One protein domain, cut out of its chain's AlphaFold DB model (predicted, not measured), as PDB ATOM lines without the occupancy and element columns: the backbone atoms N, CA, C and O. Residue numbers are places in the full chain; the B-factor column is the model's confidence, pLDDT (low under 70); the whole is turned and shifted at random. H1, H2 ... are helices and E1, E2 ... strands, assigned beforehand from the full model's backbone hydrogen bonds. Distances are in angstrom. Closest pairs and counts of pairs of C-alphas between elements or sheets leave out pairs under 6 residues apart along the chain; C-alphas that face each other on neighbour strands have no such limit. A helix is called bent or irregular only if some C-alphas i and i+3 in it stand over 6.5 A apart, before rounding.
ATOM      1  N   GLU A   2       3.901 -33.402   0.998       91.75
ATOM      2  CA  GLU A   2       2.716 -33.057   1.827       91.75
ATOM      3  C   GLU A   2       2.666 -33.833   3.155       91.75
ATOM      4  O   GLU A   2       2.616 -33.226   4.219       91.75
ATOM      5  N   LYS A   3       2.822 -35.163   3.106       92.69
ATOM      6  CA  LYS A   3       2.896 -36.031   4.300       92.69
ATOM      7  C   LYS A   3       4.028 -35.679   5.271       92.69
ATOM      8  O   LYS A   3       4.006 -36.112   6.417       92.69
ATOM      9  N   ASP A   4       5.051 -34.968   4.806       95.88
ATOM     10  CA  ASP A   4       6.170 -34.558   5.655       95.88
ATOM     11  C   ASP A   4       5.861 -33.234   6.358       95.88
ATOM     12  O   ASP A   4       6.242 -33.070   7.512       95.88
ATOM     13  N   LEU A   5       5.081 -32.347   5.727       94.56
ATOM     14  CA  LEU A   5       4.560 -31.133   6.365       94.56
ATOM     15  C   LEU A   5       3.625 -31.461   7.535       94.56
ATOM     16  O   LEU A   5       3.660 -30.780   8.557       94.56
ATOM     17  N   GLU A   6       2.838 -32.533   7.421       93.88
ATOM     18  CA  GLU A   6       1.944 -33.004   8.491       93.88
ATOM     19  C   GLU A   6       2.700 -33.364   9.783       93.88
ATOM     20  O   GLU A   6       2.159 -33.217  10.877       93.88
ATOM     21  N   LYS A   7       3.968 -33.782   9.674       95.88
ATOM     22  CA  LYS A   7       4.803 -34.200  10.813       95.88
ATOM     23  C   LYS A   7       5.448 -33.031  11.561       95.88
ATOM     24  O   LYS A   7       5.954 -33.237  12.658       95.88
ATOM     25  N   ILE A   8       5.452 -31.824  10.986       95.75
ATOM     26  CA  ILE A   8       6.095 -30.641  11.586       95.75
ATOM     27  C   ILE A   8       5.322 -30.153  12.821       95.75
ATOM     28  O   ILE A   8       5.918 -29.598  13.738       95.75
ATOM     29  N   GLY A   9       4.005 -30.386  12.874       93.12
ATOM     30  CA  GLY A   9       3.185 -30.024  14.033       93.12
ATOM     31  C   GLY A   9       2.785 -28.548  14.087       93.12
ATOM     32  O   GLY A   9       2.698 -27.973  15.170       93.12
ATOM     33  N   PHE A  10       2.528 -27.917  12.934       95.19
ATOM     34  CA  PHE A  10       1.927 -26.580  12.902       95.19
ATOM     35  C   PHE A  10       0.593 -26.552  13.665       95.19
ATOM     36  O   PHE A  10      -0.189 -27.503  13.599       95.19
ATOM     37  N   SER A  11       0.287 -25.427  14.322       95.12
ATOM     38  CA  SER A  11      -1.028 -25.200  14.944       95.12
ATOM     39  C   SER A  11      -2.170 -25.333  13.927       95.12
ATOM     40  O   SER A  11      -3.252 -25.831  14.253       95.12
ATOM     41  N   PHE A  12      -1.893 -24.952  12.679       96.44
ATOM     42  CA  PHE A  12      -2.731 -25.183  11.516       96.44
ATOM     43  C   PHE A  12      -1.888 -25.481  10.271       96.44
ATOM     44  O   PHE A  12      -0.922 -24.774   9.987       96.44
ATOM     45  N   LEU A  13      -2.299 -26.490   9.497       96.75
ATOM     46  CA  LEU A  13      -1.756 -26.803   8.176       96.75
ATOM     47  C   LEU A  13      -2.902 -26.921   7.163       96.75
ATOM     48  O   LEU A  13      -3.670 -27.883   7.186       96.75
ATOM     49  N   GLY A  14      -3.006 -25.947   6.258       96.38
ATOM     50  CA  GLY A  14      -3.937 -25.981   5.131       96.38
ATOM     51  C   GLY A  14      -3.260 -26.501   3.863       96.38
ATOM     52  O   GLY A  14      -2.361 -25.852   3.338       96.38
ATOM     53  N   ILE A  15      -3.713 -27.645   3.350       97.12
ATOM     54  CA  ILE A  15      -3.265 -28.236   2.084       97.12
ATOM     55  C   ILE A  15      -4.353 -27.986   1.039       97.12
ATOM     56  O   ILE A  15      -5.441 -28.555   1.107       97.12
ATOM     57  N   PHE A  16      -4.063 -27.119   0.074       96.50
ATOM     58  CA  PHE A  16      -4.989 -26.727  -0.985       96.50
ATOM     59  C   PHE A  16      -4.630 -27.478  -2.265       96.50
ATOM     60  O   PHE A  16      -3.541 -27.292  -2.804       96.50
ATOM     61  N   ARG A  17      -5.556 -28.305  -2.755       95.88
ATOM     62  CA  ARG A  17      -5.424 -29.091  -3.986       95.88
ATOM     63  C   ARG A  17      -6.367 -28.545  -5.058       95.88
ATOM     64  O   ARG A  17      -7.448 -29.099  -5.277       95.88
ATOM     65  N   PRO A  18      -6.011 -27.417  -5.694       94.12
ATOM     66  CA  PRO A  18      -6.770 -26.933  -6.829       94.12
ATOM     67  C   PRO A  18      -6.649 -27.920  -7.994       94.12
ATOM     68  O   PRO A  18      -5.678 -28.662  -8.126       94.12
ATOM     69  N   SER A  19      -7.661 -27.897  -8.844       90.94
ATOM     70  CA  SER A  19      -7.687 -28.571 -10.141       90.94
ATOM     71  C   SER A  19      -6.850 -27.770 -11.155       90.94
ATOM     72  O   SER A  19      -5.794 -27.235 -10.819       90.94
ATOM     73  N   LEU A  20      -7.299 -27.655 -12.410       87.88
ATOM     74  CA  LEU A  20      -6.640 -26.807 -13.398       87.88
ATOM     75  C   LEU A  20      -6.680 -25.336 -12.948       87.88
ATOM     76  O   LEU A  20      -7.744 -24.715 -12.937       87.88
ATOM     77  N   LEU A  21      -5.514 -24.804 -12.572       87.44
ATOM     78  CA  LEU A  21      -5.341 -23.409 -12.178       87.44
ATOM     79  C   LEU A  21      -5.362 -22.494 -13.402       87.44
ATOM     80  O   LEU A  21      -4.475 -22.561 -14.251       87.44
ATOM     81  N   GLU A  22      -6.349 -21.609 -13.435       82.31
ATOM     82  CA  GLU A  22      -6.493 -20.549 -14.431       82.31
ATOM     83  C   GLU A  22      -5.939 -19.224 -13.892       82.31
ATOM     84  O   GLU A  22      -6.053 -18.919 -12.698       82.31
ATOM     85  N   GLY A  23      -5.362 -18.399 -14.761       71.00
ATOM     86  CA  GLY A  23      -4.919 -17.064 -14.380       71.00
ATOM     87  C   GLY A  23      -4.189 -16.344 -15.500       71.00
ATOM     88  O   GLY A  23      -3.579 -16.972 -16.358       71.00
ATOM     89  N   PRO A  30       1.792 -21.839 -24.724       60.78
ATOM     90  CA  PRO A  30       1.025 -22.254 -25.909       60.78
ATOM     91  C   PRO A  30      -0.207 -23.137 -25.616       60.78
ATOM     92  O   PRO A  30      -1.126 -23.209 -26.426       60.78
ATOM     93  N   GLY A  31      -0.252 -23.795 -24.451       64.50
ATOM     94  CA  GLY A  31      -1.389 -24.597 -23.992       64.50
ATOM     95  C   GLY A  31      -2.500 -23.840 -23.245       64.50
ATOM     96  O   GLY A  31      -3.546 -24.435 -23.004       64.50
ATOM     97  N   GLU A  32      -2.324 -22.564 -22.876       63.78
ATOM     98  CA  GLU A  32      -3.321 -21.804 -22.093       63.78
ATOM     99  C   GLU A  32      -4.594 -21.512 -22.890       63.78
ATOM    100  O   GLU A  32      -5.689 -21.663 -22.355       63.78
ATOM    101  N   VAL A  33      -4.489 -21.192 -24.183       69.94
ATOM    102  CA  VAL A  33      -5.668 -20.922 -25.030       69.94
ATOM    103  C   VAL A  33      -6.528 -22.179 -25.199       69.94
ATOM    104  O   VAL A  33      -7.751 -22.129 -25.061       69.94
ATOM    105  N   VAL A  34      -5.890 -23.328 -25.442       72.44
ATOM    106  CA  VAL A  34      -6.581 -24.619 -25.573       72.44
ATOM    107  C   VAL A  34      -7.162 -25.056 -24.229       72.44
ATOM    108  O   VAL A  34      -8.322 -25.456 -24.171       72.44
ATOM    109  N   GLY A  35      -6.398 -24.924 -23.141       74.38
ATOM    110  CA  GLY A  35      -6.852 -25.245 -21.788       74.38
ATOM    111  C   GLY A  35      -8.071 -24.425 -21.369       74.38
ATOM    112  O   GLY A  35      -9.049 -24.997 -20.892       74.38
ATOM    113  N   HIS A  36      -8.064 -23.114 -21.627       74.12
ATOM    114  CA  HIS A  36      -9.206 -22.238 -21.360       74.12
ATOM    115  C   HIS A  36     -10.437 -22.599 -22.197       74.12
ATOM    116  O   HIS A  36     -11.550 -22.630 -21.669       74.12
ATOM    117  N   LEU A  37     -10.264 -22.894 -23.489       78.75
ATOM    118  CA  LEU A  37     -11.382 -23.279 -24.352       78.75
ATOM    119  C   LEU A  37     -12.001 -24.611 -23.909       78.75
ATOM    120  O   LEU A  37     -13.222 -24.714 -23.782       78.75
ATOM    121  N   VAL A  38     -11.164 -25.612 -23.622       79.81
ATOM    122  CA  VAL A  38     -11.608 -26.918 -23.119       79.81
ATOM    123  C   VAL A  38     -12.305 -26.760 -21.771       79.81
ATOM    124  O   VAL A  38     -13.400 -27.288 -21.595       79.81
ATOM    125  N   ALA A  39     -11.744 -25.986 -20.841       81.25
ATOM    126  CA  ALA A  39     -12.364 -25.729 -19.545       81.25
ATOM    127  C   ALA A  39     -13.739 -25.061 -19.687       81.25
ATOM    128  O   ALA A  39     -14.694 -25.483 -19.038       81.25
ATOM    129  N   LYS A  40     -13.889 -24.085 -20.594       81.75
ATOM    130  CA  LYS A  40     -15.178 -23.428 -20.865       81.75
ATOM    131  C   LYS A  40     -16.253 -24.413 -21.339       81.75
ATOM    132  O   LYS A  40     -17.416 -24.255 -20.976       81.75
ATOM    133  N   ILE A  41     -15.865 -25.421 -22.118       84.31
ATOM    134  CA  ILE A  41     -16.778 -26.460 -22.613       84.31
ATOM    135  C   ILE A  41     -17.057 -27.502 -21.529       84.31
ATOM    136  O   ILE A  41     -18.206 -27.872 -21.337       84.31
ATOM    137  N   VAL A  42     -16.036 -27.974 -20.813       85.00
ATOM    138  CA  VAL A  42     -16.152 -29.112 -19.886       85.00
ATOM    139  C   VAL A  42     -16.750 -28.699 -18.538       85.00
ATOM    140  O   VAL A  42     -17.548 -29.443 -17.972       85.00
ATOM    141  N   ASN A  43     -16.435 -27.504 -18.028       85.75
ATOM    142  CA  ASN A  43     -16.872 -27.049 -16.702       85.75
ATOM    143  C   ASN A  43     -18.395 -27.128 -16.470       85.75
ATOM    144  O   ASN A  43     -18.788 -27.623 -15.404       85.75
ATOM    145  N   PRO A  44     -19.270 -26.694 -17.404       85.19
ATOM    146  CA  PRO A  44     -20.722 -26.817 -17.249       85.19
ATOM    147  C   PRO A  44     -21.189 -28.254 -16.980       85.19
ATOM    148  O   PRO A  44     -22.085 -28.453 -16.163       85.19
ATOM    149  N   PHE A  45     -20.532 -29.252 -17.577       88.31
ATOM    150  CA  PHE A  45     -20.875 -30.670 -17.421       88.31
ATOM    151  C   PHE A  45     -20.351 -31.300 -16.122       88.31
ATOM    152  O   PHE A  45     -20.701 -32.432 -15.805       88.31
ATOM    153  N   LEU A  46     -19.524 -30.593 -15.345       88.44
ATOM    154  CA  LEU A  46     -18.926 -31.100 -14.103       88.44
ATOM    155  C   LEU A  46     -19.742 -30.696 -12.865       88.44
ATOM    156  O   LEU A  46     -19.352 -29.829 -12.090       88.44
ATOM    157  N   TRP A  47     -20.901 -31.306 -12.677       87.44
ATOM    158  CA  TRP A  47     -21.876 -31.018 -11.619       87.44
ATOM    159  C   TRP A  47     -21.877 -32.072 -10.498       87.44
ATOM    160  O   TRP A  47     -21.363 -33.173 -10.657       87.44
ATOM    161  N   GLY A  48     -22.412 -31.735  -9.320       87.62
ATOM    162  CA  GLY A  48     -22.424 -32.651  -8.169       87.62
ATOM    163  C   GLY A  48     -21.020 -33.055  -7.692       87.62
ATOM    164  O   GLY A  48     -20.138 -32.209  -7.550       87.62
ATOM    165  N   GLY A  49     -20.798 -34.351  -7.448       88.06
ATOM    166  CA  GLY A  49     -19.546 -34.883  -6.882       88.06
ATOM    167  C   GLY A  49     -18.303 -34.761  -7.777       88.06
ATOM    168  O   GLY A  49     -17.185 -34.951  -7.301       88.06
ATOM    169  N   ILE A  50     -18.471 -34.419  -9.058       90.56
ATOM    170  CA  ILE A  50     -17.361 -34.213 -10.007       90.56
ATOM    171  C   ILE A  50     -16.955 -32.737 -10.150       90.56
ATOM    172  O   ILE A  50     -16.048 -32.423 -10.919       90.56
ATOM    173  N   ARG A  51     -17.552 -31.825  -9.367       89.12
ATOM    174  CA  ARG A  51     -17.181 -30.395  -9.349       89.12
ATOM    175  C   ARG A  51     -15.701 -30.156  -9.050       89.12
ATOM    176  O   ARG A  51     -15.151 -29.178  -9.541       89.12
ATOM    177  N   LYS A  52     -15.041 -31.061  -8.317       88.75
ATOM    178  CA  LYS A  52     -13.607 -30.977  -7.989       88.75
ATOM    179  C   LYS A  52     -12.675 -30.998  -9.206       88.75
ATOM    180  O   LYS A  52     -11.504 -30.673  -9.070       88.75
ATOM    181  N   TYR A  53     -13.175 -31.374 -10.383       90.06
ATOM    182  CA  TYR A  53     -12.402 -31.367 -11.626       90.06
ATOM    183  C   TYR A  53     -12.577 -30.082 -12.445       90.06
ATOM    184  O   TYR A  53     -11.841 -29.889 -13.410       90.06
ATOM    185  N   ARG A  54     -13.524 -29.199 -12.083       90.50
ATOM    186  CA  ARG A  54     -13.702 -27.905 -12.764       90.50
ATOM    187  C   ARG A  54     -12.460 -27.069 -12.598       90.50
ATOM    188  O   ARG A  54     -11.906 -27.074 -11.505       90.50
ATOM    189  N   SER A  55     -12.056 -26.330 -13.619       89.88
ATOM    190  CA  SER A  55     -10.963 -25.372 -13.466       89.88
ATOM    191  C   SER A  55     -11.290 -24.299 -12.420       89.88
ATOM    192  O   SER A  55     -12.454 -24.011 -12.120       89.88
ATOM    193  N   ILE A  56     -10.244 -23.733 -11.824       89.75
ATOM    194  CA  ILE A  56     -10.357 -22.741 -10.760       89.75
ATOM    195  C   ILE A  56      -9.334 -21.628 -10.965       89.75
ATOM    196  O   ILE A  56      -8.154 -21.877 -11.191       89.75
ATOM    197  N   HIS A  57      -9.774 -20.374 -10.866       89.56
ATOM    198  CA  HIS A  57      -8.872 -19.228 -10.972       89.56
ATOM    199  C   HIS A  57      -7.975 -19.100  -9.734       89.56
ATOM    200  O   HIS A  57      -8.451 -19.222  -8.602       89.56
ATOM    201  N   GLY A  58      -6.707 -18.724  -9.922       89.75
ATOM    202  CA  GLY A  58      -5.774 -18.458  -8.818       89.75
ATOM    203  C   GLY A  58      -6.296 -17.406  -7.828       89.75
ATOM    204  O   GLY A  58      -6.151 -17.563  -6.616       89.75
ATOM    205  N   ARG A  59      -7.022 -16.388  -8.317       90.06
ATOM    206  CA  ARG A  59      -7.705 -15.393  -7.469       90.06
ATOM    207  C   ARG A  59      -8.740 -16.032  -6.533       90.06
ATOM    208  O   ARG A  59      -8.880 -15.592  -5.395       90.06
ATOM    209  N   THR A  60      -9.459 -17.057  -6.989       92.25
ATOM    210  CA  THR A  60     -10.427 -17.805  -6.171       92.25
ATOM    211  C   THR A  60      -9.718 -18.592  -5.077       92.25
ATOM    212  O   THR A  60     -10.150 -18.551  -3.926       92.25
ATOM    213  N   VAL A  61      -8.604 -19.250  -5.409       95.12
ATOM    214  CA  VAL A  61      -7.780 -19.975  -4.431       95.12
ATOM    215  C   VAL A  61      -7.265 -19.025  -3.351       95.12
ATOM    216  O   VAL A  61      -7.451 -19.295  -2.169       95.12
ATOM    217  N   ALA A  62      -6.714 -17.873  -3.739       94.25
ATOM    218  CA  ALA A  62      -6.231 -16.869  -2.794       94.25
ATOM    219  C   ALA A  62      -7.343 -16.366  -1.853       94.25
ATOM    220  O   ALA A  62      -7.151 -16.310  -0.640       94.25
ATOM    221  N   LYS A  63      -8.540 -16.071  -2.386       94.44
ATOM    222  CA  LYS A  63      -9.709 -15.700  -1.567       94.44
ATOM    223  C   LYS A  63     -10.090 -16.794  -0.569       94.44
ATOM    224  O   LYS A  63     -10.394 -16.485   0.579       94.44
ATOM    225  N   ALA A  64     -10.077 -18.056  -1.000       95.62
ATOM    226  CA  ALA A  64     -10.378 -19.189  -0.134       95.62
ATOM    227  C   ALA A  64      -9.348 -19.329   0.994       95.62
ATOM    228  O   ALA A  64      -9.729 -19.538   2.142       95.62
ATOM    229  N   MET A  65      -8.057 -19.175   0.679       95.88
ATOM    230  CA  MET A  65      -6.975 -19.218   1.665       95.88
ATOM    231  C   MET A  65      -7.155 -18.147   2.744       95.88
ATOM    232  O   MET A  65      -7.092 -18.476   3.926       95.88
ATOM    233  N   ILE A  66      -7.447 -16.901   2.348       95.38
ATOM    234  CA  ILE A  66      -7.702 -15.790   3.279       95.38
ATOM    235  C   ILE A  66      -8.908 -16.103   4.172       95.38
ATOM    236  O   ILE A  66      -8.779 -16.097   5.392       95.38
ATOM    237  N   GLN A  67     -10.050 -16.478   3.583       94.00
ATOM    238  CA  GLN A  67     -11.259 -16.790   4.357       94.00
ATOM    239  C   GLN A  67     -11.084 -17.963   5.320       94.00
ATOM    240  O   GLN A  67     -11.755 -18.026   6.348       94.00
ATOM    241  N   ILE A  68     -10.242 -18.938   4.979       94.31
ATOM    242  CA  ILE A  68      -9.944 -20.051   5.877       94.31
ATOM    243  C   ILE A  68      -9.030 -19.583   7.001       94.31
ATOM    244  O   ILE A  68      -9.300 -19.934   8.142       94.31
ATOM    245  N   ALA A  69      -8.001 -18.789   6.707       92.31
ATOM    246  CA  ALA A  69      -7.081 -18.268   7.715       92.31
ATOM    247  C   ALA A  69      -7.793 -17.379   8.752       92.31
ATOM    248  O   ALA A  69      -7.558 -17.536   9.947       92.31
ATOM    249  N   GLU A  70      -8.720 -16.524   8.313       93.69
ATOM    250  CA  GLU A  70      -9.521 -15.645   9.184       93.69
ATOM    251  C   GLU A  70     -10.427 -16.403  10.169       93.69
ATOM    252  O   GLU A  70     -10.847 -15.846  11.177       93.69
ATOM    253  N   LYS A  71     -10.730 -17.681   9.906       92.56
ATOM    254  CA  LYS A  71     -11.557 -18.519  10.792       92.56
ATOM    255  C   LYS A  71     -10.768 -19.200  11.911       92.56
ATOM    256  O   LYS A  71     -11.321 -20.081  12.568       92.56
ATOM    257  N   GLU A  72      -9.492 -18.856  12.076       90.50
ATOM    258  CA  GLU A  72      -8.578 -19.434  13.073       90.50
ATOM    259  C   GLU A  72      -8.660 -20.975  13.162       90.50
ATOM    260  O   GLU A  72      -8.905 -21.555  14.228       90.50
ATOM    261  N   PRO A  73      -8.512 -21.684  12.028       92.81
ATOM    262  CA  PRO A  73      -8.628 -23.129  11.998       92.81
ATOM    263  C   PRO A  73      -7.495 -23.768  12.805       92.81
ATOM    264  O   PRO A  73      -6.439 -23.184  13.023       92.81
ATOM    265  N   LYS A  74      -7.713 -25.015  13.220       95.50
ATOM    266  CA  LYS A  74      -6.717 -25.831  13.918       95.50
ATOM    267  C   LYS A  74      -6.538 -27.172  13.222       95.50
ATOM    268  O   LYS A  74      -7.465 -27.660  12.565       95.50
ATOM    269  N   GLY A  75      -5.361 -27.761  13.408       95.88
ATOM    270  CA  GLY A  75      -5.005 -29.068  12.865       95.88
ATOM    271  C   GLY A  75      -4.759 -29.047  11.356       95.88
ATOM    272  O   GLY A  75      -4.473 -28.005  10.768       95.88
ATOM    273  N   ILE A  76      -4.860 -30.215  10.727       96.44
ATOM    274  CA  ILE A  76      -4.581 -30.396   9.299       96.44
ATOM    275  C   ILE A  76      -5.899 -30.367   8.524       96.44
ATOM    276  O   ILE A  76      -6.848 -31.073   8.872       96.44
ATOM    277  N   ARG A  77      -5.969 -29.565   7.458       95.62
ATOM    278  CA  ARG A  77      -7.119 -29.521   6.547       95.62
ATOM    279  C   ARG A  77      -6.666 -29.675   5.109       95.62
ATOM    280  O   ARG A  77      -5.916 -28.845   4.608       95.62
ATOM    281  N   ILE A  78      -7.184 -30.700   4.442       96.19
ATOM    282  CA  ILE A  78      -7.001 -30.912   3.007       96.19
ATOM    283  C   ILE A  78      -8.261 -30.419   2.297       96.19
ATOM    284  O   ILE A  78      -9.367 -30.856   2.616       96.19
ATOM    285  N   LEU A  79      -8.097 -29.487   1.362       95.75
ATOM    286  CA  LEU A  79      -9.184 -28.884   0.599       95.75
ATOM    287  C   LEU A  79      -9.015 -29.205  -0.881       95.75
ATOM    288  O   LEU A  79      -8.095 -28.712  -1.529       95.75
ATOM    289  N   GLU A  80      -9.926 -30.020  -1.401       95.94
ATOM    290  CA  GLU A  80     -10.052 -30.285  -2.834       95.94
ATOM    291  C   GLU A  80     -10.697 -29.087  -3.556       95.94
ATOM    292  O   GLU A  80     -11.347 -28.237  -2.937       95.94
ATOM    293  N   SER A  81     -10.509 -29.009  -4.875       94.56
ATOM    294  CA  SER A  81     -10.866 -27.842  -5.697       94.56
ATOM    295  C   SER A  81     -12.311 -27.345  -5.539       94.56
ATOM    296  O   SER A  81     -12.555 -26.141  -5.528       94.56
ATOM    297  N   ASP A  82     -13.279 -28.246  -5.356       92.75
ATOM    298  CA  ASP A  82     -14.683 -27.884  -5.126       92.75
ATOM    299  C   ASP A  82     -14.871 -27.110  -3.816       92.75
ATOM    300  O   ASP A  82     -15.529 -26.071  -3.800       92.75
ATOM    301  N   ARG A  83     -14.224 -27.559  -2.737       94.12
ATOM    302  CA  ARG A  83     -14.227 -26.865  -1.446       94.12
ATOM    303  C   ARG A  83     -13.492 -25.544  -1.521       94.12
ATOM    304  O   ARG A  83     -13.977 -24.557  -0.976       94.12
ATOM    305  N   ILE A  84     -12.362 -25.497  -2.226       95.62
ATOM    306  CA  ILE A  84     -11.658 -24.237  -2.477       95.62
ATOM    307  C   ILE A  84     -12.584 -23.260  -3.210       95.62
ATOM    308  O   ILE A  84     -12.667 -22.098  -2.826       95.62
ATOM    309  N   ALA A  85     -13.321 -23.718  -4.222       92.56
ATOM    310  CA  ALA A  85     -14.259 -22.883  -4.960       92.56
ATOM    311  C   ALA A  85     -15.444 -22.404  -4.101       92.56
ATOM    312  O   ALA A  85     -15.855 -21.248  -4.234       92.56
ATOM    313  N   ASP A  86     -15.957 -23.254  -3.204       91.62
ATOM    314  CA  ASP A  86     -17.008 -22.892  -2.246       91.62
ATOM    315  C   ASP A  86     -16.520 -21.777  -1.293       91.62
ATOM    316  O   ASP A  86     -17.182 -20.747  -1.156       91.62
ATOM    317  N   PHE A  87     -15.325 -21.915  -0.697       90.56
ATOM    318  CA  PHE A  87     -14.724 -20.874   0.156       90.56
ATOM    319  C   PHE A  87     -14.340 -19.613  -0.629       90.56
ATOM    320  O   PHE A  87     -14.525 -18.493  -0.162       90.56
ATOM    321  N   GLY A  88     -13.841 -19.769  -1.853       86.88
ATOM    322  CA  GLY A  88     -13.488 -18.665  -2.744       86.88
ATOM    323  C   GLY A  88     -14.696 -17.905  -3.301       86.88
ATOM    324  O   GLY A  88     -14.503 -16.922  -4.019       86.88
ATOM    325  N   GLN A  89     -15.921 -18.333  -2.959       78.19
ATOM    326  CA  GLN A  89     -17.198 -17.768  -3.406       78.19
ATOM    327  C   GLN A  89     -17.356 -17.755  -4.935       78.19
ATOM    328  O   GLN A  89     -17.991 -16.861  -5.489       78.19
TER     329      GLN A  89
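Overview. This is residues 2 to 23 and 30 to 89 of the 93 residues of an uncharacterized protein of Leptospira interrogans serovar Australis str. 200703203 (UniProt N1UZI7). A narrow ribbon of two parallel strands, E1 and E2, has H4 running back along one side and the small H1 on the other side. H5 turns out of the end of E2 and packs on H4 and H3, while H2 is set off beyond that end of the ribbon, lying crosswise to it and joined on through H3. The printed part has 82 residues, with five named helices and two named strands in the order H1 E1 H2 H3 H4 E2 H5, and its class is mixed, helices and strands. It is only just loose, close to compact, with a radius of gyration of the C-alphas of 14.4 A, and elongated, spanning 41 by 25 by 22 A.

Arrangement. E1, residues 12 to 17, and E2, residues 75 to 80, are parallel neighbours at 12 degrees, with N 15 and O 77 at 2.8 A and N 77 and O 13 at 2.9 A, within hydrogen-bond range. Residues 21 to 22 make a short parallel pairing with residues 56 to 57. H4, residues 58 to 69, and E1 are near each other, with 9 pairs of C-alphas within 10 A. H5, residues 81 to 87, touches H4 at a steep tilt of 59 degrees, the same way; their closest C-alphas, those of Ala 64 and Phe 87, are 4.7 A apart. H3, residues 48 to 53, touches H5 about perpendicular, at 74 degrees, with the C-alphas of Lys 52 and Asp 82 closest at 4.3 A. H2, residues 32 to 45, and H3 are near each other, with 7 pairs of C-alphas within 10 A; H2 and H4 are apart. The closest C-alphas of H1, residues 2 to 5, and E1 are those of Glu 2 and Ile 15, 7.7 A apart. Every O i to N i+4 pair is within hydrogen-bond range in H4 and H5, against 8 of 10 in H2 and 0 of 2 in H3, where 2 of 3 O i to N i+3 pairs are; H1 is too short for an i+4 pair.

Along the chain. E1 begins at C-alpha 12 (-2.731, -25.183, 11.516) and is 16.2 A long; E2 is 16.5 A, H4 16.6 A and H2 20.2 A. H2 is only just irregular, with C-alphas 41 and 44 at 6.7 A, and H3 is irregular, with C-alphas 49 and 52 at 7.2 A. H1 begins at C-alpha 2 (2.716, -33.057, 1.827), and H5 ends at C-alpha 87 (-14.724, -20.874, 0.156).

Size, cuts and confidence. The two C-alphas farthest apart, those of Gly 9 and Ile 41, are 41.9 A apart. Residues 24 to 29 are not printed, and C-alphas 23 and 30 are 14.0 A apart across this cut, in the link from E1 to H2. Of the links printed whole, none is long. The mean pLDDT of the printed part is 89.2, with residues 30 to 33 under 70.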